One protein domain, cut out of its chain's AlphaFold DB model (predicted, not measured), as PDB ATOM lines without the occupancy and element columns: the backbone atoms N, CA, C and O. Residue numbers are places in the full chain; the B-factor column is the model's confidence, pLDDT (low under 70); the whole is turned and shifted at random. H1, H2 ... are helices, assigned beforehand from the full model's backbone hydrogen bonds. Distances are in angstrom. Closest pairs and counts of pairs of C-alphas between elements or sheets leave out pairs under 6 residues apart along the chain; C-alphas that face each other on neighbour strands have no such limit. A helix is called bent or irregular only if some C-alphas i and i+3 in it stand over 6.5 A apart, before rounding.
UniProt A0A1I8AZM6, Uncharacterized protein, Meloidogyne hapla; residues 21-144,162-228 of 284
ATOM      1  N   ARG A  21     479.629 438.747 371.975       74.31
ATOM      2  CA  ARG A  21     480.031 438.522 373.368       74.31
ATOM      3  C   ARG A  21     479.684 439.705 374.280       74.31
ATOM      4  O   ARG A  21     479.166 439.474 375.362       74.31
ATOM      5  N   ASP A  22     479.857 440.943 373.818       77.62
ATOM      6  CA  ASP A  22     479.519 442.140 374.598       77.62
ATOM      7  C   ASP A  22     478.001 442.272 374.790       77.62
ATOM      8  O   ASP A  22     477.532 442.723 375.837       77.62
ATOM      9  N   VAL A  23     477.214 441.854 373.787       82.75
ATOM     10  CA  VAL A  23     475.746 441.782 373.896       82.75
ATOM     11  C   VAL A  23     475.361 440.749 374.949       82.75
ATOM     12  O   VAL A  23     474.550 441.042 375.826       82.75
ATOM     13  N   LEU A  24     475.958 439.556 374.878       83.12
ATOM     14  CA  LEU A  24     475.696 438.461 375.807       83.12
ATOM     15  C   LEU A  24     476.039 438.851 377.250       83.12
ATOM     16  O   LEU A  24     475.219 438.639 378.139       83.12
ATOM     17  N   ASP A  25     477.207 439.456 377.477       78.00
ATOM     18  CA  ASP A  25     477.638 439.891 378.809       78.00
ATOM     19  C   ASP A  25     476.707 440.966 379.380       78.00
ATOM     20  O   ASP A  25     476.327 440.899 380.549       78.00
ATOM     21  N   ARG A  26     476.254 441.918 378.554       79.44
ATOM     22  CA  ARG A  26     475.261 442.914 378.986       79.44
ATOM     23  C   ARG A  26     473.918 442.281 379.323       79.44
ATOM     24  O   ARG A  26     473.349 442.622 380.356       79.44
ATOM     25  N   ILE A  27     473.422 441.362 378.491       86.62
ATOM     26  CA  ILE A  27     472.182 440.623 378.773       86.62
ATOM     27  C   ILE A  27     472.327 439.860 380.092       86.62
ATOM     28  O   ILE A  27     471.455 439.956 380.950       86.62
ATOM     29  N   PHE A  28     473.443 439.158 380.285       83.38
ATOM     30  CA  PHE A  28     473.721 438.400 381.499       83.38
ATOM     31  C   PHE A  28     473.727 439.286 382.750       83.38
ATOM     32  O   PHE A  28     473.036 438.971 383.719       83.38
ATOM     33  N   VAL A  29     474.444 440.414 382.721       76.88
ATOM     34  CA  VAL A  29     474.490 441.363 383.844       76.88
ATOM     35  C   VAL A  29     473.100 441.937 384.133       76.88
ATOM     36  O   VAL A  29     472.676 441.934 385.284       76.88
ATOM     37  N   VAL A  30     472.342 442.349 383.110       82.19
ATOM     38  CA  VAL A  30     470.969 442.861 383.289       82.19
ATOM     39  C   VAL A  30     470.045 441.796 383.893       82.19
ATOM     40  O   VAL A  30     469.276 442.094 384.810       82.19
ATOM     41  N   CYS A  31     470.137 440.546 383.434       85.19
ATOM     42  CA  CYS A  31     469.381 439.431 384.001       85.19
ATOM     43  C   CYS A  31     469.754 439.167 385.467       85.19
ATOM     44  O   CYS A  31     468.859 438.954 386.285       85.19
ATOM     45  N   LEU A  32     471.046 439.208 385.813       81.56
ATOM     46  CA  LEU A  32     471.502 439.049 387.193       81.56
ATOM     47  C   LEU A  32     470.962 440.156 388.098       81.56
ATOM     48  O   LEU A  32     470.384 439.843 389.134       81.56
ATOM     49  N   ILE A  33     471.083 441.421 387.691       78.00
ATOM     50  CA  ILE A  33     470.577 442.570 388.459       78.00
ATOM     51  C   ILE A  33     469.070 442.436 388.692       78.00
ATOM     52  O   ILE A  33     468.587 442.622 389.812       78.00
ATOM     53  N   SER A  34     468.320 442.057 387.654       83.69
ATOM     54  CA  SER A  34     466.876 441.830 387.756       83.69
ATOM     55  C   SER A  34     466.540 440.709 388.749       83.69
ATOM     56  O   SER A  34     465.714 440.910 389.641       83.69
ATOM     57  N   LEU A  35     467.215 439.559 388.651       83.12
ATOM     58  CA  LEU A  35     467.010 438.412 389.541       83.12
ATOM     59  C   LEU A  35     467.317 438.759 391.005       83.12
ATOM     60  O   LEU A  35     466.537 438.445 391.906       83.12
ATOM     61  N   ILE A  36     468.453 439.418 391.223       78.56
ATOM     62  CA  ILE A  36     468.939 439.872 392.526       78.56
ATOM     63  C   ILE A  36     467.922 440.850 393.129       78.56
ATOM     64  O   ILE A  36     467.444 440.620 394.238       78.56
ATOM     65  N   SER A  37     467.476 441.854 392.371       79.12
ATOM     66  CA  SER A  37     466.470 442.834 392.811       79.12
ATOM     67  C   SER A  37     465.157 442.185 393.258       79.12
ATOM     68  O   SER A  37     464.631 442.514 394.322       79.12
ATOM     69  N   VAL A  38     464.641 441.219 392.489       83.25
ATOM     70  CA  VAL A  38     463.422 440.481 392.859       83.25
ATOM     71  C   VAL A  38     463.635 439.675 394.140       83.25
ATOM     72  O   VAL A  38     462.816 439.758 395.055       83.25
ATOM     73  N   ALA A  39     464.745 438.939 394.252       80.25
ATOM     74  CA  ALA A  39     465.069 438.179 395.461       80.25
ATOM     75  C   ALA A  39     465.161 439.073 396.715       80.25
ATOM     76  O   ALA A  39     464.832 438.636 397.819       80.25
ATOM     77  N   ASN A  40     465.561 440.329 396.528       76.38
ATOM     78  CA  ASN A  40     465.683 441.343 397.564       76.38
ATOM     79  C   ASN A  40     464.328 441.758 398.124       76.38
ATOM     80  O   ASN A  40     464.104 441.762 399.334       76.38
ATOM     81  N   VAL A  41     463.406 442.063 397.211       83.00
ATOM     82  CA  VAL A  41     462.030 442.419 397.548       83.00
ATOM     83  C   VAL A  41     461.357 441.254 398.266       83.00
ATOM     84  O   VAL A  41     460.748 441.461 399.309       83.00
ATOM     85  N   LEU A  42     461.547 440.022 397.779       83.94
ATOM     86  CA  LEU A  42     461.016 438.823 398.433       83.94
ATOM     87  C   LEU A  42     461.561 438.646 399.858       83.94
ATOM     88  O   LEU A  42     460.795 438.318 400.760       83.94
ATOM     89  N   MET A  43     462.853 438.909 400.090       79.88
ATOM     90  CA  MET A  43     463.422 438.883 401.443       79.88
ATOM     91  C   MET A  43     462.833 439.986 402.335       79.88
ATOM     92  O   MET A  43     462.560 439.739 403.507       79.88
ATOM     93  N   GLY A  44     462.619 441.185 401.785       82.19
ATOM     94  CA  GLY A  44     461.983 442.292 402.497       82.19
ATOM     95  C   GLY A  44     460.534 441.996 402.891       82.19
ATOM     96  O   GLY A  44     460.115 442.375 403.979       82.19
ATOM     97  N   CYS A  45     459.784 441.278 402.049       84.56
ATOM     98  CA  CYS A  45     458.407 440.869 402.341       84.56
ATOM     99  C   CYS A  45     458.299 439.834 403.474       84.56
ATOM    100  O   CYS A  45     457.296 439.827 404.181       84.56
ATOM    101  N   GLU A  46     459.314 438.988 403.663       81.19
ATOM    102  CA  GLU A  46     459.367 437.982 404.740       81.19
ATOM    103  C   GLU A  46     459.782 438.591 406.100       81.19
ATOM    104  O   GLU A  46     459.663 437.964 407.151       81.19
ATOM    105  N   LEU A  47     460.302 439.823 406.107       84.19
ATOM    106  CA  LEU A  47     460.912 440.428 407.286       84.19
ATOM    107  C   LEU A  47     459.875 441.040 408.246       84.19
ATOM    108  O   LEU A  47     459.314 442.104 407.986       84.19
ATOM    109  N   ASP A  48     459.710 440.439 409.427       89.00
ATOM    110  CA  ASP A  48     458.972 441.061 410.536       89.00
ATOM    111  C   ASP A  48     459.896 441.929 411.408       89.00
ATOM    112  O   ASP A  48     460.709 441.442 412.202       89.00
ATOM    113  N   LEU A  49     459.725 443.250 411.309       87.44
ATOM    114  CA  LEU A  49     460.474 444.239 412.091       87.44
ATOM    115  C   LEU A  49     460.350 444.039 413.612       87.44
ATOM    116  O   LEU A  49     461.302 444.323 414.343       87.44
ATOM    117  N   ARG A  50     459.216 443.539 414.122       88.94
ATOM    118  CA  ARG A  50     459.059 443.278 415.566       88.94
ATOM    119  C   ARG A  50     459.977 442.149 416.017       88.94
ATOM    120  O   ARG A  50     460.625 442.254 417.063       88.94
ATOM    121  N   VAL A  51     460.067 441.099 415.208       86.50
ATOM    122  CA  VAL A  51     460.941 439.951 415.453       86.50
ATOM    123  C   VAL A  51     462.410 440.365 415.362       86.50
ATOM    124  O   VAL A  51     463.187 440.027 416.260       86.50
ATOM    125  N   VAL A  52     462.769 441.181 414.367       86.94
ATOM    126  CA  VAL A  52     464.114 441.765 414.231       86.94
ATOM    127  C   VAL A  52     464.504 442.538 415.492       86.94
ATOM    128  O   VAL A  52     465.533 442.251 416.109       86.94
ATOM    129  N   LEU A  53     463.649 443.460 415.945       87.12
ATOM    130  CA  LEU A  53     463.907 444.269 417.139       87.12
ATOM    131  C   LEU A  53     464.041 443.414 418.407       87.12
ATOM    132  O   LEU A  53     464.916 443.667 419.236       87.12
ATOM    133  N   SER A  54     463.204 442.385 418.568       86.06
ATOM    134  CA  SER A  54     463.301 441.471 419.715       86.06
ATOM    135  C   SER A  54     464.580 440.624 419.704       86.06
ATOM    136  O   SER A  54     465.156 440.366 420.761       86.06
ATOM    137  N   THR A  55     465.062 440.249 418.520       85.19
ATOM    138  CA  THR A  55     466.290 439.468 418.349       85.19
ATOM    139  C   THR A  55     467.531 440.325 418.607       85.19
ATOM    140  O   THR A  55     468.454 439.874 419.283       85.19
ATOM    141  N   ILE A  56     467.526 441.595 418.181       85.31
ATOM    142  CA  ILE A  56     468.609 442.558 418.458       85.31
ATOM    143  C   ILE A  56     468.779 442.808 419.967       85.31
ATOM    144  O   ILE A  56     469.904 442.986 420.432       85.31
ATOM    145  N   LYS A  57     467.701 442.739 420.765       86.06
ATOM    146  CA  LYS A  57     467.782 442.836 422.240       86.06
ATOM    147  C   LYS A  57     468.597 441.708 422.888       86.06
ATOM    148  O   LYS A  57     469.005 441.849 424.038       86.06
ATOM    149  N   ARG A  58     468.838 440.597 422.185       85.38
ATOM    150  CA  ARG A  58     469.723 439.504 422.618       85.38
ATOM    151  C   ARG A  58     470.938 439.435 421.682       85.38
ATOM    152  O   ARG A  58     471.029 438.523 420.861       85.38
ATOM    153  N   PRO A  59     471.897 440.372 421.807       82.75
ATOM    154  CA  PRO A  59     472.896 440.633 420.773       82.75
ATOM    155  C   PRO A  59     473.957 439.541 420.633       82.75
ATOM    156  O   PRO A  59     474.673 439.542 419.643       82.75
ATOM    157  N   VAL A  60     474.064 438.596 421.574       87.19
ATOM    158  CA  VAL A  60     475.116 437.563 421.552       87.19
ATOM    159  C   VAL A  60     475.088 436.762 420.247       87.19
ATOM    160  O   VAL A  60     476.123 436.606 419.607       87.19
ATOM    161  N   ALA A  61     473.912 436.303 419.807       84.94
ATOM    162  CA  ALA A  61     473.806 435.512 418.582       84.94
ATOM    163  C   ALA A  61     474.043 436.347 417.300       84.94
ATOM    164  O   ALA A  61     474.890 435.945 416.499       84.94
ATOM    165  N   PRO A  62     473.406 437.525 417.108       84.25
ATOM    166  CA  PRO A  62     473.731 438.415 415.991       84.25
ATOM    167  C   PRO A  62     475.199 438.866 415.952       84.25
ATOM    168  O   PRO A  62     475.777 438.941 414.871       84.25
ATOM    169  N   ALA A  63     475.826 439.124 417.104       85.88
ATOM    170  CA  ALA A  63     477.220 439.563 417.183       85.88
ATOM    171  C   ALA A  63     478.202 438.469 416.740       85.88
ATOM    172  O   ALA A  63     479.132 438.758 415.990       85.88
ATOM    173  N   ILE A  64     477.979 437.211 417.142       86.44
ATOM    174  CA  ILE A  64     478.780 436.069 416.663       86.44
ATOM    175  C   ILE A  64     478.642 435.929 415.147       86.44
ATOM    176  O   ILE A  64     479.636 435.728 414.443       86.44
ATOM    177  N   GLY A  65     477.416 436.069 414.642       82.56
ATOM    178  CA  GLY A  65     477.142 436.061 413.214       82.56
ATOM    179  C   GLY A  65     477.902 437.158 412.471       82.56
ATOM    180  O   GLY A  65     478.603 436.880 411.501       82.56
ATOM    181  N   PHE A  66     477.818 438.390 412.966       81.56
ATOM    182  CA  PHE A  66     478.511 439.543 412.405       81.56
ATOM    183  C   PHE A  66     480.034 439.355 412.396       81.56
ATOM    184  O   PHE A  66     480.676 439.532 411.363       81.56
ATOM    185  N   PHE A  67     480.610 438.919 413.518       84.06
ATOM    186  CA  PHE A  67     482.042 438.638 413.623       84.06
ATOM    187  C   PHE A  67     482.479 437.543 412.641       84.06
ATOM    188  O   PHE A  67     483.495 437.671 411.961       84.06
ATOM    189  N   THR A  68     481.684 436.484 412.505       82.94
ATOM    190  CA  THR A  68     481.982 435.404 411.559       82.94
ATOM    191  C   THR A  68     481.904 435.890 410.109       82.94
ATOM    192  O   THR A  68     482.762 435.532 409.303       82.94
ATOM    193  N   GLN A  69     480.923 436.739 409.786       80.44
ATOM    194  CA  GLN A  69     480.697 437.248 408.433       80.44
ATOM    195  C   GLN A  69     481.777 438.238 407.981       80.44
ATOM    196  O   GLN A  69     482.211 438.167 406.838       80.44
ATOM    197  N   PHE A  70     482.216 439.143 408.860       75.31
ATOM    198  CA  PHE A  70     483.141 440.222 408.489       75.31
ATOM    199  C   PHE A  70     484.600 439.972 408.893       75.31
ATOM    200  O   PHE A  70     485.485 440.625 408.348       75.31
ATOM    201  N   ALA A  71     484.879 439.034 409.804       78.19
ATOM    202  CA  ALA A  71     486.251 438.669 410.165       78.19
ATOM    203  C   ALA A  71     486.619 437.272 409.654       78.19
ATOM    204  O   ALA A  71     487.540 437.125 408.855       78.19
ATOM    205  N   ILE A  72     485.892 436.234 410.077       83.56
ATOM    206  CA  ILE A  72     486.300 434.842 409.820       83.56
ATOM    207  C   ILE A  72     486.207 434.490 408.328       83.56
ATOM    208  O   ILE A  72     487.161 433.952 407.771       83.56
ATOM    209  N   MET A  73     485.087 434.806 407.675       80.44
ATOM    210  CA  MET A  73     484.858 434.520 406.252       80.44
ATOM    211  C   MET A  73     485.915 435.170 405.335       80.44
ATOM    212  O   MET A  73     486.560 434.435 404.582       80.44
ATOM    213  N   PRO A  74     486.190 436.488 405.429       77.12
ATOM    214  CA  PRO A  74     487.233 437.132 404.631       77.12
ATOM    215  C   PRO A  74     488.637 436.588 404.910       77.12
ATOM    216  O   PRO A  74     489.403 436.362 403.975       77.12
ATOM    217  N   LEU A  75     488.974 436.321 406.181       77.88
ATOM    218  CA  LEU A  75     490.284 435.774 406.556       77.88
ATOM    219  C   LEU A  75     490.493 434.355 406.019       77.88
ATOM    220  O   LEU A  75     491.578 434.038 405.524       77.88
ATOM    221  N   LEU A  76     489.464 433.506 406.076       84.94
ATOM    222  CA  LEU A  76     489.510 432.166 405.493       84.94
ATOM    223  C   LEU A  76     489.629 432.229 403.970       84.94
ATOM    224  O   LEU A  76     490.483 431.549 403.403       84.94
ATOM    225  N   ALA A  77     488.827 433.070 403.312       81.25
ATOM    226  CA  ALA A  77     488.885 433.249 401.864       81.25
ATOM    227  C   ALA A  77     490.266 433.749 401.414       81.25
ATOM    228  O   ALA A  77     490.843 433.189 400.483       81.25
ATOM    229  N   TYR A  78     490.834 434.732 402.118       80.06
ATOM    230  CA  TYR A  78     492.181 435.243 401.867       80.06
ATOM    231  C   TYR A  78     493.256 434.170 402.072       80.06
ATOM    232  O   TYR A  78     494.129 433.990 401.223       80.06
ATOM    233  N   SER A  79     493.164 433.402 403.160       84.38
ATOM    234  CA  SER A  79     494.114 432.321 403.443       84.38
ATOM    235  C   SER A  79     494.097 431.271 402.329       84.38
ATOM    236  O   SER A  79     495.145 430.922 401.790       84.38
ATOM    237  N   ILE A  80     492.913 430.813 401.912       87.00
ATOM    238  CA  ILE A  80     492.777 429.837 400.819       87.00
ATOM    239  C   ILE A  80     493.277 430.432 399.493       87.00
ATOM    240  O   ILE A  80     493.990 429.757 398.747       87.00
ATOM    241  N   ALA A  81     492.954 431.697 399.215       80.75
ATOM    242  CA  ALA A  81     493.391 432.403 398.016       80.75
ATOM    243  C   ALA A  81     494.926 432.467 397.910       80.75
ATOM    244  O   ALA A  81     495.484 432.152 396.857       80.75
ATOM    245  N   ILE A  82     495.626 432.788 399.001       79.88
ATOM    246  CA  ILE A  82     497.092 432.841 399.018       79.88
ATOM    247  C   ILE A  82     497.707 431.438 398.958       79.88
ATOM    248  O   ILE A  82     498.528 431.165 398.082       79.88
ATOM    249  N   PHE A  83     497.298 430.524 399.841       85.19
ATOM    250  CA  PHE A  83     497.954 429.218 399.955       85.19
ATOM    251  C   PHE A  83     497.692 428.296 398.757       85.19
ATOM    252  O   PHE A  83     498.592 427.572 398.338       85.19
ATOM    253  N   VAL A  84     496.480 428.306 398.192       87.50
ATOM    254  CA  VAL A  84     496.082 427.331 397.161       87.50
ATOM    255  C   VAL A  84     496.148 427.915 395.751       87.50
ATOM    256  O   VAL A  84     496.553 427.212 394.822       87.50
ATOM    257  N   LEU A  85     495.737 429.175 395.569       82.75
ATOM    258  CA  LEU A  85     495.589 429.776 394.240       82.75
ATOM    259  C   LEU A  85     496.797 430.624 393.833       82.75
ATOM    260  O   LEU A  85     497.262 430.495 392.698       82.75
ATOM    261  N   SER A  86     497.342 431.433 394.749       76.75
ATOM    262  CA  SER A  86     498.520 432.268 394.467       76.75
ATOM    263  C   SER A  86     499.754 431.415 394.159       76.75
ATOM    264  O   SER A  86     500.448 431.661 393.176       76.75
ATOM    265  N   SER A  87     499.941 430.298 394.876       77.62
ATOM    266  CA  SER A  87     501.007 429.321 394.580       77.62
ATOM    267  C   SER A  87     500.932 428.715 393.167       77.62
ATOM    268  O   SER A  87     501.916 428.141 392.705       77.62
ATOM    269  N   LYS A  88     499.783 428.810 392.485       81.69
ATOM    270  CA  LYS A  88     499.555 428.299 391.123       81.69
ATOM    271  C   LYS A  88     499.496 429.413 390.067       81.69
ATOM    272  O   LYS A  88     499.184 429.131 388.914       81.69
ATOM    273  N   GLY A  89     499.748 430.670 390.447       81.00
ATOM    274  CA  GLY A  89     499.700 431.832 389.551       81.00
ATOM    275  C   GLY A  89     498.289 432.293 389.152       81.00
ATOM    276  O   GLY A  89     498.150 433.164 388.293       81.00
ATOM    277  N   MET A  90     497.231 431.751 389.766       83.69
ATOM    278  CA  MET A  90     495.832 432.031 389.406       83.69
ATOM    279  C   MET A  90     495.264 433.229 390.185       83.69
ATOM    280  O   MET A  90     494.325 433.093 390.972       83.69
ATOM    281  N   HIS A  91     495.834 434.416 389.973       80.81
ATOM    282  CA  HIS A  91     495.511 435.630 390.738       80.81
ATOM    283  C   HIS A  91     494.065 436.123 390.544       80.81
ATOM    284  O   HIS A  91     493.414 436.510 391.510       80.81
ATOM    285  N   LEU A  92     493.530 436.043 389.321       80.94
ATOM    286  CA  LEU A  92     492.139 436.414 389.001       80.94
ATOM    287  C   LEU A  92     491.127 435.545 389.759       80.94
ATOM    288  O   LEU A  92     490.126 436.026 390.284       80.94
ATOM    289  N   LEU A  93     491.432 434.254 389.864       83.31
ATOM    290  CA  LEU A  93     490.604 433.287 390.568       83.31
ATOM    291  C   LEU A  93     490.691 433.495 392.092       83.31
ATOM    292  O   LEU A  93     489.681 433.429 392.792       83.31
ATOM    293  N   ALA A  94     491.890 433.809 392.599       80.62
ATOM    294  CA  ALA A  94     492.135 434.148 394.002       80.62
ATOM    295  C   ALA A  94     491.342 435.394 394.424       80.62
ATOM    296  O   ALA A  94     490.717 435.403 395.486       80.62
ATOM    297  N   LEU A  95     491.307 436.406 393.555       78.75
ATOM    298  CA  LEU A  95     490.498 437.602 393.744       78.75
ATOM    299  C   LEU A  95     489.001 437.266 393.774       78.75
ATOM    300  O   LEU A  95     488.303 437.715 394.679       78.75
ATOM    301  N   GLY A  96     488.517 436.434 392.847       76.19
ATOM    302  CA  GLY A  96     487.116 436.010 392.833       76.19
ATOM    303  C   GLY A  96     486.688 435.291 394.119       76.19
ATOM    304  O   GLY A  96     485.601 435.550 394.646       76.19
ATOM    305  N   LEU A  97     487.562 434.449 394.682       81.94
ATOM    306  CA  LEU A  97     487.328 433.802 395.977       81.94
ATOM    307  C   LEU A  97     487.265 434.808 397.128       81.94
ATOM    308  O   LEU A  97     486.372 434.731 397.970       81.94
ATOM    309  N   PHE A  98     488.206 435.751 397.156       79.81
ATOM    310  CA  PHE A  98     488.272 436.775 398.191       79.81
ATOM    311  C   PHE A  98     487.030 437.674 398.175       79.81
ATOM    312  O   PHE A  98     486.379 437.836 399.204       79.81
ATOM    313  N   VAL A  99     486.635 438.169 396.997       75.56
ATOM    314  CA  VAL A  99     485.420 438.981 396.814       75.56
ATOM    315  C   VAL A  99     484.168 438.217 397.267       75.56
ATOM    316  O   VAL A  99     483.299 438.786 397.929       75.56
ATOM    317  N   THR A 100     484.099 436.910 396.991       78.00
ATOM    318  CA  THR A 100     483.004 436.050 397.472       78.00
ATOM    319  C   THR A 100     482.965 435.977 399.004       78.00
ATOM    320  O   THR A 100     481.887 436.055 399.590       78.00
ATOM    321  N   GLY A 101     484.124 435.864 399.663       73.81
ATOM    322  CA  GLY A 101     484.232 435.806 401.128       73.81
ATOM    323  C   GLY A 101     483.955 437.134 401.839       73.81
ATOM    324  O   GLY A 101     483.496 437.129 402.976       73.81
ATOM    325  N   CYS A 102     484.188 438.263 401.168       74.50
ATOM    326  CA  CYS A 102     483.886 439.603 401.683       74.50
ATOM    327  C   CYS A 102     482.415 440.006 401.519       74.50
ATOM    328  O   CYS A 102     481.985 441.014 402.080       74.50
ATOM    329  N   SER A 103     481.641 439.248 400.743       72.62
ATOM    330  CA  SER A 103     480.251 439.591 400.461       72.62
ATOM    331  C   SER A 103     479.355 439.332 401.691       72.62
ATOM    332  O   SER A 103     479.490 438.286 402.340       72.62
ATOM    333  N   PRO A 104     478.433 440.256 402.036       71.44
ATOM    334  CA  PRO A 104     477.504 440.074 403.154       71.44
ATOM    335  C   PRO A 104     476.578 438.879 402.907       71.44
ATOM    336  O   PRO A 104     476.415 438.447 401.769       71.44
ATOM    337  N   GLY A 105     475.987 438.335 403.977       67.50
ATOM    338  CA  GLY A 105     475.079 437.187 403.906       67.50
ATOM    339  C   GLY A 105     473.853 437.452 403.024       67.50
ATOM    340  O   GLY A 105     473.390 438.584 402.919       67.50
ATOM    341  N   GLY A 106     473.311 436.402 402.405       72.75
ATOM    342  CA  GLY A 106     472.168 436.480 401.493       72.75
ATOM    343  C   GLY A 106     471.073 435.465 401.816       72.75
ATOM    344  O   GLY A 106     471.277 434.526 402.576       72.75
ATOM    345  N   GLY A 107     469.909 435.611 401.179       73.00
ATOM    346  CA  GLY A 107     468.684 434.879 401.542       73.00
ATOM    347  C   GLY A 107     468.737 433.354 401.428       73.00
ATOM    348  O   GLY A 107     467.911 432.677 402.030       73.00
ATOM    349  N   ALA A 108     469.707 432.789 400.705       75.94
ATOM    350  CA  ALA A 108     469.865 431.339 400.597       75.94
ATOM    351  C   ALA A 108     470.071 430.670 401.971       75.94
ATOM    352  O   ALA A 108     469.522 429.596 402.216       75.94
ATOM    353  N   SER A 109     470.801 431.308 402.896       79.94
ATOM    354  CA  SER A 109     471.014 430.784 404.255       79.94
ATOM    355  C   SER A 109     469.717 430.694 405.068       79.94
ATOM    356  O   SER A 109     469.591 429.802 405.911       79.94
ATOM    357  N   ASN A 110     468.727 431.546 404.781       84.00
ATOM    358  CA  ASN A 110     467.416 431.509 405.434       84.00
ATOM    359  C   ASN A 110     466.671 430.216 405.074       84.00
ATOM    360  O   ASN A 110     466.191 429.519 405.967       84.00
ATOM    361  N   TYR A 111     466.666 429.836 403.792       83.62
ATOM    362  CA  TYR A 111     466.075 428.571 403.340       83.62
ATOM    363  C   TYR A 111     466.775 427.358 403.958       83.62
ATOM    364  O   TYR A 111     466.108 426.438 404.429       83.62
ATOM    365  N   TRP A 112     468.111 427.367 404.022       84.19
ATOM    366  CA  TRP A 112     468.867 426.292 404.673       84.19
ATOM    367  C   TRP A 112     468.589 426.205 406.173       84.19
ATOM    368  O   TRP A 112     468.480 425.104 406.707       84.19
ATOM    369  N   THR A 113     468.423 427.344 406.846       87.38
ATOM    370  CA  THR A 113     468.070 427.386 408.269       87.38
ATOM    371  C   THR A 113     466.698 426.760 408.503       87.38
ATOM    372  O   THR A 113     466.566 425.927 409.396       87.38
ATOM    373  N   ILE A 114     465.703 427.083 407.671       86.00
ATOM    374  CA  ILE A 114     464.373 426.459 407.731       86.00
ATOM    375  C   ILE A 114     464.477 424.949 407.470       86.00
ATOM    376  O   ILE A 114     463.948 424.151 408.244       86.00
ATOM    377  N   LEU A 115     465.212 424.542 406.430       84.69
ATOM    378  CA  LEU A 115     465.359 423.135 406.047       84.69
ATOM    379  C   LEU A 115     466.039 422.290 407.138       84.69
ATOM    380  O   LEU A 115     465.660 421.141 407.364       84.69
ATOM    381  N   LEU A 116     467.027 422.858 407.830       85.06
ATOM    382  CA  LEU A 116     467.747 422.202 408.922       85.06
ATOM    383  C   LEU A 116     467.011 422.288 410.275       85.06
ATOM    384  O   LEU A 116     467.495 421.726 411.257       85.06
ATOM    385  N   GLY A 117     465.846 422.944 410.344       83.38
ATOM    386  CA  GLY A 117     465.084 423.129 411.586       83.38
ATOM    387  C   GLY A 117     465.718 424.130 412.560       83.38
ATOM    388  O   GLY A 117     465.509 424.035 413.769       83.38
ATOM    389  N   GLY A 118     466.530 425.056 412.048       86.00
ATOM    390  CA  GLY A 118     467.114 426.157 412.802       86.00
ATOM    391  C   GLY A 118     466.146 427.327 413.001       86.00
ATOM    392  O   GLY A 118     465.014 427.338 412.520       86.00
ATOM    393  N   ASN A 119     466.606 428.356 413.712       88.88
ATOM    394  CA  ASN A 119     465.811 429.553 413.973       88.88
ATOM    395  C   ASN A 119     465.837 430.502 412.757       88.88
ATOM    396  O   ASN A 119     466.756 431.310 412.610       88.88
ATOM    397  N   ALA A 120     464.824 430.405 411.894       87.38
ATOM    398  CA  ALA A 120     464.698 431.229 410.687       87.38
ATOM    399  C   ALA A 120     464.666 432.736 410.996       87.38
ATOM    400  O   ALA A 120     465.365 433.511 410.350       87.38
ATOM    401  N   ASN A 121     463.944 433.130 412.048       87.81
ATOM    402  CA  ASN A 121     463.846 434.516 412.510       87.81
ATOM    403  C   ASN A 121     465.217 435.109 412.868       87.81
ATOM    404  O   ASN A 121     465.509 436.266 412.553       87.81
ATOM    405  N   LEU A 122     466.083 434.300 413.489       87.56
ATOM    406  CA  LEU A 122     467.459 434.684 413.795       87.56
ATOM    407  C   LEU A 122     468.303 434.838 412.519       87.56
ATOM    408  O   LEU A 122     469.024 435.826 412.401       87.56
ATOM    409  N   SER A 123     468.193 433.907 411.562       87.56
ATOM    410  CA  SER A 123     468.919 433.971 410.280       87.56
ATOM    411  C   SER A 123     468.524 435.198 409.454       87.56
ATOM    412  O   SER A 123     469.392 435.926 408.965       87.56
ATOM    413  N   ILE A 124     467.221 435.477 409.357       86.56
ATOM    414  CA  ILE A 124     466.684 436.645 408.650       86.56
ATOM    415  C   ILE A 124     467.172 437.933 409.322       86.56
ATOM    416  O   ILE A 124     467.680 438.822 408.642       86.56
ATOM    417  N   THR A 125     467.109 438.006 410.657       87.50
ATOM    418  CA  THR A 125     467.596 439.173 411.413       87.50
ATOM    419  C   THR A 125     469.094 439.397 411.215       87.50
ATOM    420  O   THR A 125     469.517 440.523 410.968       87.50
ATOM    421  N   MET A 126     469.906 438.340 411.295       85.19
ATOM    422  CA  MET A 126     471.352 438.427 411.083       85.19
ATOM    423  C   MET A 126     471.677 438.929 409.671       85.19
ATOM    424  O   MET A 126     472.505 439.828 409.515       85.19
ATOM    425  N   THR A 127     470.991 438.388 408.662       83.62
ATOM    426  CA  THR A 127     471.140 438.801 407.263       83.62
ATOM    427  C   THR A 127     470.776 440.278 407.108       83.62
ATOM    428  O   THR A 127     471.597 441.056 406.625       83.62
ATOM    429  N   PHE A 128     469.624 440.702 407.636       83.75
ATOM    430  CA  PHE A 128     469.183 442.099 407.634       83.75
ATOM    431  C   PHE A 128     470.185 443.053 408.289       83.75
ATOM    432  O   PHE A 128     470.593 444.039 407.674       83.75
ATOM    433  N   CYS A 129     470.648 442.740 409.501       82.44
ATOM    434  CA  CYS A 129     471.652 443.550 410.185       82.44
ATOM    435  C   CYS A 129     472.963 443.633 409.390       82.44
ATOM    436  O   CYS A 129     473.562 444.706 409.322       82.44
ATOM    437  N   SER A 130     473.402 442.533 408.766       77.94
ATOM    438  CA  SER A 130     474.628 442.518 407.961       77.94
ATOM    439  C   SER A 130     474.514 443.341 406.675       77.94
ATOM    440  O   SER A 130     475.489 443.986 406.296       77.94
ATOM    441  N   MET A 131     473.329 443.397 406.055       77.75
ATOM    442  CA  MET A 131     473.062 444.247 404.889       77.75
ATOM    443  C   MET A 131     473.113 445.731 405.254       77.75
ATOM    444  O   MET A 131     473.814 446.505 404.608       77.75
ATOM    445  N   ILE A 132     472.441 446.125 406.342       78.38
ATOM    446  CA  ILE A 132     472.491 447.508 406.843       78.38
ATOM    447  C   ILE A 132     473.924 447.895 407.224       78.38
ATOM    448  O   ILE A 132     474.385 448.981 406.879       78.38
ATOM    449  N   ALA A 133     474.656 447.005 407.894       75.69
ATOM    450  CA  ALA A 133     476.046 447.262 408.239       75.69
ATOM    451  C   ALA A 133     476.935 447.398 406.995       75.69
ATOM    452  O   ALA A 133     477.751 448.312 406.947       75.69
ATOM    453  N   ALA A 134     476.756 446.555 405.972       71.75
ATOM    454  CA  ALA A 134     477.481 446.674 404.710       71.75
ATOM    455  C   ALA A 134     477.197 448.016 404.012       71.75
ATOM    456  O   ALA A 134     478.134 448.666 403.553       71.75
ATOM    457  N   LEU A 135     475.940 448.478 404.003       68.81
ATOM    458  CA  LEU A 135     475.573 449.798 403.478       68.81
ATOM    459  C   LEU A 135     476.287 450.931 404.223       68.81
ATOM    460  O   LEU A 135     476.869 451.812 403.591       68.81
ATOM    461  N   VAL A 136     476.277 450.898 405.559       71.25
ATOM    462  CA  VAL A 136     476.924 451.923 406.394       71.25
ATOM    463  C   VAL A 136     478.437 451.912 406.202       71.25
ATOM    464  O   VAL A 136     479.028 452.970 406.017       71.25
ATOM    465  N   ILE A 137     479.054 450.731 406.212       69.06
ATOM    466  CA  ILE A 137     480.500 450.561 406.064       69.06
ATOM    467  C   ILE A 137     480.948 451.074 404.689       69.06
ATOM    468  O   ILE A 137     481.819 451.939 404.623       69.06
ATOM    469  N   THR A 138     480.311 450.631 403.601       61.62
ATOM    470  CA  THR A 138     480.639 451.075 402.236       61.62
ATOM    471  C   THR A 138     480.409 452.577 402.052       61.62
ATOM    472  O   THR A 138     481.267 453.268 401.506       61.62
ATOM    473  N   THR A 139     479.296 453.115 402.565       61.12
ATOM    474  CA  THR A 139     478.990 454.555 402.480       61.12
ATOM    475  C   THR A 139     479.983 455.391 403.290       61.12
ATOM    476  O   THR A 139     480.447 456.430 402.823       61.12
ATOM    477  N   PHE A 140     480.364 454.936 404.485       62.31
ATOM    478  CA  PHE A 140     481.345 455.618 405.325       62.31
ATOM    479  C   PHE A 140     482.748 455.592 404.704       62.31
ATOM    480  O   PHE A 140     483.418 456.623 404.689       62.31
ATOM    481  N   TYR A 141     483.173 454.465 404.118       58.69
ATOM    482  CA  TYR A 141     484.419 454.397 403.345       58.69
ATOM    483  C   TYR A 141     484.398 455.332 402.130       58.69
ATOM    484  O   TYR A 141     485.403 455.986 401.853       58.69
ATOM    485  N   HIS A 142     483.261 455.449 401.440       52.62
ATOM    486  CA  HIS A 142     483.109 456.349 400.297       52.62
ATOM    487  C   HIS A 142     483.227 457.826 400.705       52.62
ATOM    488  O   HIS A 142     483.960 458.586 400.078       52.62
ATOM    489  N   ILE A 143     482.572 458.221 401.801       56.00
ATOM    490  CA  ILE A 143     482.627 459.590 402.339       56.00
ATOM    491  C   ILE A 143     484.008 459.896 402.956       56.00
ATOM    492  O   ILE A 143     484.484 461.026 402.874       56.00
ATOM    493  N   GLY A 144     484.680 458.893 403.530       52.75
ATOM    494  CA  GLY A 144     486.020 459.006 404.119       52.75
ATOM    495  C   GLY A 144     487.185 458.932 403.121       52.75
ATOM    496  O   GLY A 144     488.323 459.227 403.494       52.75
ATOM    497  N   VAL A 162     489.596 448.448 390.815       47.53
ATOM    498  CA  VAL A 162     488.363 448.143 391.565       47.53
ATOM    499  C   VAL A 162     487.667 449.428 392.037       47.53
ATOM    500  O   VAL A 162     486.439 449.481 392.067       47.53
ATOM    501  N   ASP A 163     488.426 450.490 392.326       44.66
ATOM    502  CA  ASP A 163     487.911 451.701 392.981       44.66
ATOM    503  C   ASP A 163     487.033 452.593 392.077       44.66
ATOM    504  O   ASP A 163     486.039 453.157 392.531       44.66
ATOM    505  N   HIS A 164     487.331 452.727 390.780       40.41
ATOM    506  CA  HIS A 164     486.710 453.795 389.972       40.41
ATOM    507  C   HIS A 164     485.314 453.456 389.394       40.41
ATOM    508  O   HIS A 164     484.589 454.357 388.968       40.41
ATOM    509  N   LEU A 165     484.902 452.180 389.367       39.31
ATOM    510  CA  LEU A 165     483.613 451.746 388.782       39.31
ATOM    511  C   LEU A 165     482.703 450.973 389.749       39.31
ATOM    512  O   LEU A 165     481.504 450.864 389.496       39.31
ATOM    513  N   ALA A 166     483.225 450.491 390.881       47.00
ATOM    514  CA  ALA A 166     482.432 449.797 391.899       47.00
ATOM    515  C   ALA A 166     481.585 450.746 392.772       47.00
ATOM    516  O   ALA A 166     480.697 450.296 393.493       47.00
ATOM    517  N   HIS A 167     481.842 452.056 392.720       44.91
ATOM    518  CA  HIS A 167     481.357 453.034 393.700       44.91
ATOM    519  C   HIS A 167     479.832 453.324 393.708       44.91
ATOM    520  O   HIS A 167     479.296 453.453 394.806       44.91
ATOM    521  N   PRO A 168     479.093 453.408 392.578       43.72
ATOM    522  CA  PRO A 168     477.654 453.717 392.621       43.72
ATOM    523  C   PRO A 168     476.729 452.484 392.619       43.72
ATOM    524  O   PRO A 168     475.654 452.534 393.211       43.72
ATOM    525  N   LEU A 169     477.127 451.370 391.993       42.31
ATOM    526  CA  LEU A 169     476.302 450.150 391.917       42.31
ATOM    527  C   LEU A 169     476.379 449.319 393.203       42.31
ATOM    528  O   LEU A 169     475.363 448.804 393.656       42.31
ATOM    529  N   SER A 170     477.540 449.277 393.867       48.88
ATOM    530  CA  SER A 170     477.696 448.553 395.138       48.88
ATOM    531  C   SER A 170     476.836 449.113 396.272       48.88
ATOM    532  O   SER A 170     476.436 448.344 397.136       48.88
ATOM    533  N   ALA A 171     476.509 450.410 396.268       44.22
ATOM    534  CA  ALA A 171     475.673 451.051 397.287       44.22
ATOM    535  C   ALA A 171     474.158 450.918 397.021       44.22
ATOM    536  O   ALA A 171     473.364 451.000 397.954       44.22
ATOM    537  N   ILE A 172     473.752 450.707 395.763       42.94
ATOM    538  CA  ILE A 172     472.346 450.497 395.372       42.94
ATOM    539  C   ILE A 172     472.005 448.986 395.383       42.94
ATOM    540  O   ILE A 172     470.901 448.602 395.757       42.94
ATOM    541  N   GLU A 173     472.979 448.142 395.019       48.38
ATOM    542  CA  GLU A 173     472.982 446.665 394.922       48.38
ATOM    543  C   GLU A 173     472.958 445.851 396.245       48.38
ATOM    544  O   GLU A 173     472.708 444.643 396.237       48.38
ATOM    545  N   THR A 174     473.288 446.452 397.397       45.38
ATOM    546  CA  THR A 174     473.879 445.757 398.575       45.38
ATOM    547  C   THR A 174     472.939 444.917 399.462       45.38
ATOM    548  O   THR A 174     473.158 444.795 400.669       45.38
ATOM    549  N   GLY A 175     471.919 444.272 398.888       46.16
ATOM    550  CA  GLY A 175     470.948 443.459 399.639       46.16
ATOM    551  C   GLY A 175     470.881 441.950 399.348       46.16
ATOM    552  O   GLY A 175     470.082 441.251 399.962       46.16
ATOM    553  N   VAL A 176     471.616 441.382 398.384       50.34
ATOM    554  CA  VAL A 176     471.158 440.077 397.844       50.34
ATOM    555  C   VAL A 176     472.260 439.242 397.245       50.34
ATOM    556  O   VAL A 176     472.803 439.547 396.193       50.34
ATOM    557  N   GLN A 177     472.448 438.091 397.889       59.41
ATOM    558  CA  GLN A 177     473.147 436.911 397.390       59.41
ATOM    559  C   GLN A 177     474.658 437.117 397.205       59.41
ATOM    560  O   GLN A 177     475.120 437.669 396.209       59.41
ATOM    561  N   ASN A 178     475.435 436.552 398.139       69.19
ATOM    562  CA  ASN A 178     476.902 436.622 398.207       69.19
ATOM    563  C   ASN A 178     477.588 436.327 396.862       69.19
ATOM    564  O   ASN A 178     478.595 436.939 396.526       69.19
ATOM    565  N   THR A 179     477.037 435.394 396.082       73.44
ATOM    566  CA  THR A 179     477.594 435.004 394.782       73.44
ATOM    567  C   THR A 179     477.220 435.968 393.657       73.44
ATOM    568  O   THR A 179     478.054 436.241 392.799       73.44
ATOM    569  N   GLY A 180     475.992 436.494 393.643       74.12
ATOM    570  CA  GLY A 180     475.503 437.361 392.567       74.12
ATOM    571  C   GLY A 180     476.261 438.686 392.509       74.12
ATOM    572  O   GLY A 180     476.751 439.067 391.447       74.12
ATOM    573  N   ILE A 181     476.453 439.323 393.669       71.81
ATOM    574  CA  ILE A 181     477.224 440.568 393.796       71.81
ATOM    575  C   ILE A 181     478.693 440.338 393.429       71.81
ATOM    576  O   ILE A 181     479.264 441.136 392.693       71.81
ATOM    577  N   ALA A 182     479.300 439.235 393.880       74.94
ATOM    578  CA  ALA A 182     480.686 438.917 393.544       74.94
ATOM    579  C   ALA A 182     480.885 438.727 392.030       74.94
ATOM    580  O   ALA A 182     481.818 439.288 391.461       74.94
ATOM    581  N   ILE A 183     479.992 437.988 391.361       78.88
ATOM    582  CA  ILE A 183     480.038 437.804 389.901       78.88
ATOM    583  C   ILE A 183     479.862 439.142 389.186       78.88
ATOM    584  O   ILE A 183     480.640 439.460 388.291       78.88
ATOM    585  N   MET A 184     478.860 439.924 389.584       75.75
ATOM    586  CA  MET A 184     478.570 441.214 388.971       75.75
ATOM    587  C   MET A 184     479.730 442.195 389.143       75.75
ATOM    588  O   MET A 184     480.144 442.811 388.167       75.75
ATOM    589  N   LEU A 185     480.308 442.293 390.342       73.94
ATOM    590  CA  LEU A 185     481.468 443.142 390.595       73.94
ATOM    591  C   LEU A 185     482.626 442.757 389.668       73.94
ATOM    592  O   LEU A 185     483.159 443.609 388.970       73.94
ATOM    593  N   LEU A 186     482.950 441.466 389.562       77.19
ATOM    594  CA  LEU A 186     484.020 440.986 388.680       77.19
ATOM    595  C   LEU A 186     483.705 441.207 387.189       77.19
ATOM    596  O   LEU A 186     484.618 441.458 386.401       77.19
ATOM    597  N   LYS A 187     482.427 441.137 386.796       76.94
ATOM    598  CA  LYS A 187     481.914 441.447 385.445       76.94
ATOM    599  C   LYS A 187     481.970 442.922 385.091       76.94
ATOM    600  O   LYS A 187     482.155 443.249 383.924       76.94
ATOM    601  N   LEU A 188     481.871 443.799 386.081       73.12
ATOM    602  CA  LEU A 188     482.001 445.240 385.894       73.12
ATOM    603  C   LEU A 188     483.456 445.721 386.009       73.12
ATOM    604  O   LEU A 188     483.818 446.709 385.377       73.12
ATOM    605  N   THR A 189     484.292 445.034 386.794       70.62
ATOM    606  CA  THR A 189     485.691 445.418 387.040       70.62
ATOM    607  C   THR A 189     486.643 444.986 385.924       70.62
ATOM    608  O   THR A 189     487.550 445.743 385.579       70.62
ATOM    609  N   PHE A 190     486.474 443.786 385.359       72.50
ATOM    610  CA  PHE A 190     487.409 443.244 384.369       72.50
ATOM    611  C   PHE A 190     486.803 443.233 382.961       72.50
ATOM    612  O   PHE A 190     485.716 442.687 382.773       72.50
ATOM    613  N   PRO A 191     487.488 443.789 381.949       69.50
ATOM    614  CA  PRO A 191     487.040 443.689 380.567       69.50
ATOM    615  C   PRO A 191     487.344 442.301 379.976       69.50
ATOM    616  O   PRO A 191     488.429 441.751 380.157       69.50
ATOM    617  N   GLY A 192     486.401 441.751 379.210       76.12
ATOM    618  CA  GLY A 192     486.613 440.544 378.405       76.12
ATOM    619  C   GLY A 192     486.760 439.243 379.209       76.12
ATOM    620  O   GLY A 192     486.077 439.015 380.205       76.12
ATOM    621  N   THR A 193     487.639 438.353 378.743       79.44
ATOM    622  CA  THR A 193     487.784 436.972 379.244       79.44
ATOM    623  C   THR A 193     488.331 436.870 380.668       79.44
ATOM    624  O   THR A 193     488.144 435.847 381.323       79.44
ATOM    625  N   ASP A 194     488.970 437.921 381.179       78.94
ATOM    626  CA  ASP A 194     489.524 437.935 382.538       78.94
ATOM    627  C   ASP A 194     488.414 437.923 383.596       78.94
ATOM    628  O   ASP A 194     488.543 437.295 384.651       78.94
ATOM    629  N   SER A 195     487.274 438.539 383.273       78.44
ATOM    630  CA  SER A 195     486.087 438.491 384.118       78.44
ATOM    631  C   SER A 195     485.444 437.107 384.163       78.44
ATOM    632  O   SER A 195     485.011 436.649 385.227       78.44
ATOM    633  N   ASP A 196     485.412 436.411 383.021       85.75
ATOM    634  CA  ASP A 196     484.933 435.029 382.959       85.75
ATOM    635  C   ASP A 196     485.747 434.170 383.927       85.75
ATOM    636  O   ASP A 196     485.177 433.495 384.779       85.75
ATOM    637  N   ILE A 197     487.078 434.281 383.882       85.75
ATOM    638  CA  ILE A 197     487.986 433.519 384.747       85.75
ATOM    639  C   ILE A 197     487.777 433.864 386.226       85.75
ATOM    640  O   ILE A 197     487.700 432.959 387.060       85.75
ATOM    641  N   ALA A 198     487.670 435.148 386.574       82.81
ATOM    642  CA  ALA A 198     487.492 435.561 387.965       82.81
ATOM    643  C   ALA A 198     486.133 435.116 388.540       82.81
ATOM    644  O   ALA A 198     486.050 434.715 389.704       82.81
ATOM    645  N   SER A 199     485.073 435.130 387.724       85.62
ATOM    646  CA  SER A 199     483.718 434.735 388.133       85.62
ATOM    647  C   SER A 199     483.514 433.218 388.261       85.62
ATOM    648  O   SER A 199     482.562 432.793 388.923       85.62
ATOM    649  N   LEU A 200     484.431 432.389 387.744       89.00
ATOM    650  CA  LEU A 200     484.356 430.927 387.861       89.00
ATOM    651  C   LEU A 200     484.301 430.438 389.309       89.00
ATOM    652  O   LEU A 200     483.548 429.509 389.609       89.00
ATOM    653  N   LEU A 201     485.092 431.022 390.215       85.75
ATOM    654  CA  LEU A 201     485.096 430.563 391.604       85.75
ATOM    655  C   LEU A 201     483.819 430.898 392.375       85.75
ATOM    656  O   LEU A 201     483.285 429.978 392.993       85.75
ATOM    657  N   PRO A 202     483.283 432.132 392.321       85.00
ATOM    658  CA  PRO A 202     481.962 432.423 392.870       85.00
ATOM    659  C   PRO A 202     480.886 431.433 392.389       85.00
ATOM    660  O   PRO A 202     480.128 430.900 393.204       85.00
ATOM    661  N   ILE A 203     480.862 431.128 391.082       86.19
ATOM    662  CA  ILE A 203     479.923 430.164 390.481       86.19
ATOM    663  C   ILE A 203     480.153 428.762 391.054       86.19
ATOM    664  O   ILE A 203     479.213 428.108 391.505       86.19
ATOM    665  N   THR A 204     481.409 428.314 391.093       86.00
ATOM    666  CA  THR A 204     481.784 427.000 391.629       86.00
ATOM    667  C   THR A 204     481.349 426.869 393.089       86.00
ATOM    668  O   THR A 204     480.682 425.902 393.447       86.00
ATOM    669  N   VAL A 205     481.642 427.859 393.935       84.06
ATOM    670  CA  VAL A 205     481.236 427.858 395.349       84.06
ATOM    671  C   VAL A 205     479.714 427.761 395.482       84.06
ATOM    672  O   VAL A 205     479.229 426.952 396.277       84.06
ATOM    673  N   ALA A 206     478.947 428.500 394.676       82.75
ATOM    674  CA  ALA A 206     477.486 428.414 394.694       82.75
ATOM    675  C   ALA A 206     476.958 427.038 394.273       82.75
ATOM    676  O   ALA A 206     476.036 426.526 394.906       82.75
ATOM    677  N   CYS A 207     477.552 426.408 393.258       83.38
ATOM    678  CA  CYS A 207     477.160 425.066 392.826       83.38
ATOM    679  C   CYS A 207     477.534 423.982 393.847       83.38
ATOM    680  O   CYS A 207     476.796 423.009 394.003       83.38
ATOM    681  N   PHE A 208     478.658 424.138 394.553       84.44
ATOM    682  CA  PHE A 208     479.128 423.150 395.525       84.44
ATOM    683  C   PHE A 208     478.497 423.303 396.912       84.44
ATOM    684  O   PHE A 208     478.400 422.307 397.618       84.44
ATOM    685  N   THR A 209     478.027 424.487 397.311       84.06
ATOM    686  CA  THR A 209     477.453 424.730 398.654       84.06
ATOM    687  C   THR A 209     476.229 423.856 398.999       84.06
ATOM    688  O   THR A 209     476.154 423.374 400.133       84.06
ATOM    689  N   PRO A 210     475.278 423.579 398.081       83.06
ATOM    690  CA  PRO A 210     474.124 422.735 398.382       83.06
ATOM    691  C   PRO A 210     474.482 421.291 398.742       83.06
ATOM    692  O   PRO A 210     473.825 420.697 399.593       83.06
ATOM    693  N   ALA A 211     475.515 420.710 398.124       84.88
ATOM    694  CA  ALA A 211     475.813 419.287 398.279       84.88
ATOM    695  C   ALA A 211     476.213 418.901 399.725       84.88
ATOM    696  O   ALA A 211     475.591 417.987 400.274       84.88
ATOM    697  N   PRO A 212     477.153 419.595 400.401       83.81
ATOM    698  CA  PRO A 212     477.460 419.366 401.812       83.81
ATOM    699  C   PRO A 212     476.262 419.581 402.739       83.81
ATOM    700  O   PRO A 212     476.091 418.829 403.696       83.81
ATOM    701  N   LEU A 213     475.416 420.578 402.457       84.88
ATOM    702  CA  LEU A 213     474.248 420.880 403.286       84.88
ATOM    703  C   LEU A 213     473.167 419.800 403.157       84.88
ATOM    704  O   LEU A 213     472.631 419.348 404.171       84.88
ATOM    705  N   LEU A 214     472.903 419.315 401.942       88.38
ATOM    706  CA  LEU A 214     472.011 418.173 401.709       88.38
ATOM    707  C   LEU A 214     472.552 416.894 402.347       88.38
ATOM    708  O   LEU A 214     471.793 416.143 402.959       88.38
ATOM    709  N   PHE A 215     473.861 416.658 402.248       89.19
ATOM    710  CA  PHE A 215     474.505 415.514 402.886       89.19
ATOM    711  C   PHE A 215     474.385 415.579 404.415       89.19
ATOM    712  O   PHE A 215     473.977 414.604 405.049       89.19
ATOM    713  N   GLY A 216     474.642 416.748 405.010       87.69
ATOM    714  CA  GLY A 216     474.444 416.992 406.439       87.69
ATOM    715  C   GLY A 216     472.990 416.789 406.874       87.69
ATOM    716  O   GLY A 216     472.735 416.114 407.874       87.69
ATOM    717  N   TYR A 217     472.026 417.284 406.091       88.75
ATOM    718  CA  TYR A 217     470.598 417.062 406.326       88.75
ATOM    719  C   TYR A 217     470.220 415.572 406.266       88.75
ATOM    720  O   TYR A 217     469.488 415.080 407.133       88.75
ATOM    721  N   ALA A 218     470.747 414.830 405.286       90.56
ATOM    722  CA  ALA A 218     470.523 413.394 405.156       90.56
ATOM    723  C   ALA A 218     471.081 412.623 406.363       90.56
ATOM    724  O   ALA A 218     470.381 411.775 406.921       90.56
ATOM    725  N   ILE A 219     472.292 412.963 406.825       91.25
ATOM    726  CA  ILE A 219     472.893 412.382 408.037       91.25
ATOM    727  C   ILE A 219     472.051 412.707 409.270       91.25
ATOM    728  O   ILE A 219     471.717 411.805 410.038       91.25
ATOM    729  N   HIS A 220     471.676 413.972 409.463       88.44
ATOM    730  CA  HIS A 220     470.871 414.391 410.608       88.44
ATOM    731  C   HIS A 220     469.530 413.643 410.651       88.44
ATOM    732  O   HIS A 220     469.144 413.087 411.684       88.44
ATOM    733  N   THR A 221     468.862 413.542 409.499       90.12
ATOM    734  CA  THR A 221     467.605 412.800 409.349       90.12
ATOM    735  C   THR A 221     467.797 411.305 409.604       90.12
ATOM    736  O   THR A 221     466.970 410.686 410.277       90.12
ATOM    737  N   MET A 222     468.900 410.718 409.130       92.19
ATOM    738  CA  MET A 222     469.250 409.322 409.395       92.19
ATOM    739  C   MET A 222     469.446 409.076 410.897       92.19
ATOM    740  O   MET A 222     468.819 408.175 411.456       92.19
ATOM    741  N   ILE A 223     470.247 409.900 411.577       92.25
ATOM    742  CA  ILE A 223     470.504 409.785 413.022       92.25
ATOM    743  C   ILE A 223     469.202 409.929 413.814       92.25
ATOM    744  O   ILE A 223     468.957 409.142 414.732       92.25
ATOM    745  N   LYS A 224     468.344 410.890 413.451       90.56
ATOM    746  CA  LYS A 224     467.039 411.082 414.096       90.56
ATOM    747  C   LYS A 224     466.161 409.835 413.953       90.56
ATOM    748  O   LYS A 224     465.683 409.310 414.958       90.56
ATOM    749  N   ARG A 225     466.049 409.284 412.739       91.50
ATOM    750  CA  ARG A 225     465.294 408.043 412.481       91.50
ATOM    751  C   ARG A 225     465.860 406.842 413.243       91.50
ATOM    752  O   ARG A 225     465.089 406.024 413.741       91.50
ATOM    753  N   LEU A 226     467.186 406.724 413.360       92.44
ATOM    754  CA  LEU A 226     467.829 405.658 414.135       92.44
ATOM    755  C   LEU A 226     467.557 405.799 415.639       92.44
ATOM    756  O   LEU A 226     467.239 404.802 416.287       92.44
ATOM    757  N   LYS A 227     467.613 407.021 416.185       92.75
ATOM    758  CA  LYS A 227     467.252 407.295 417.587       92.75
ATOM    759  C   LYS A 227     465.786 406.950 417.868       92.75
ATOM    760  O   LYS A 227     465.511 406.261 418.846       92.75
ATOM    761  N   GLU A 228     464.865 407.332 416.985       91.88
ATOM    762  CA  GLU A 228     463.435 406.999 417.104       91.88
ATOM    763  C   GLU A 228     463.166 405.491 416.993       91.88
ATOM    764  O   GLU A 228     462.313 404.949 417.698       91.88
TER     765      GLU A 228
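AT A GLANCE: This is residues 21 to 144 and 162 to 228 of the 284 residues of an uncharacterized protein of Meloidogyne hapla (UniProt A0A1I8AZM6). The long helices H1 and H3 form two opposite sides, with short H2 bridging them at one end, and H8 and H4 packed in turn between them; H9 folds back on H8 and also packs on H4. H6 crosses the H2 end, with H5 folded back on its residues 120 to 124, while H10 leads away from H9 as an arm whose residues 222 to 228 stick out. The printed part has 191 residues with ten named helices, H1 to H10 in order, and no named strand: all helix. It is compact, with a radius of gyration of the C-alphas of 17.9 A and spans of 55 by 39 by 31 A.

HOW THE PARTS SIT: Start at H1, residues 21 to 46: its residues 29 to 36 touch H8, residues 178 to 189, the closest C-alphas being Val 29 and Met 184, 6.6 A. H2, residues 49 to 56, is about perpendicular, at 82 degrees, to H6, residues 120 to 144, and touches it at C-alphas Val 52 and Thr 125, 5.2 A. H3, residues 60 to 88, forms a helical hairpin with H4, residues 91 to 102, at a shallow tilt of 5 degrees, closest at C-alphas Ala 81 and Ala 94, 4.6 A. H4 touches H9, residues 193 to 208, at a steep tilt of 47 degrees, closest at C-alphas Leu 93 and Ala 198, 4.7 A. H5, residues 108 to 115, and H6 form another helical hairpin, closest at C-alphas Ile 114 and Ala 120, 5.6 A. H6 only just touches H7, residues 169 to 172, with 3 pairs of C-alphas within 8 A, closest at Leu 135 and Ala 171, 6.3 A. H8 and H9 form a helical hairpin at 3 degrees, closest at C-alphas Ile 183 and Ser 199, 5.1 A. H9 and H10, residues 210 to 228, meet only through their link. H1 and H3 are apart. Every O i to N i+4 pair is within hydrogen-bond range in H1, H2, H4, H5, H6 and H10; H3 has 20 of 25, H8 7 of 8 and H9 10 of 12, and H7 is too short for such a pair.

IN THESE COORDINATES: Find C-alpha 21 at (480.031, 438.522, 373.368); from there H1 runs 37.6 A. H3 starts at (475.116, 437.563, 421.552) and runs 40.1 A, with a kink of 31 degrees near residue 82. H6 measures 35.6 A. H9 measures 23.0 A and is only just irregular, with C-alphas 198 and 201 6.6 A apart. H10 runs 26.7 A to C-alpha 228 at (463.435, 406.999, 417.104).

THE WHOLE: Look for the farthest C-alphas at His 164 and Glu 228, 58.9 A apart. Residues 145 to 161 are not printed, and C-alphas 144 and 162 are 16.8 A apart across this cut. The links that are printed whole are tight. Mean pLDDT of the printed part is 78.1; 28 residues are under 70, among them 137 to 144 and 162 to 178.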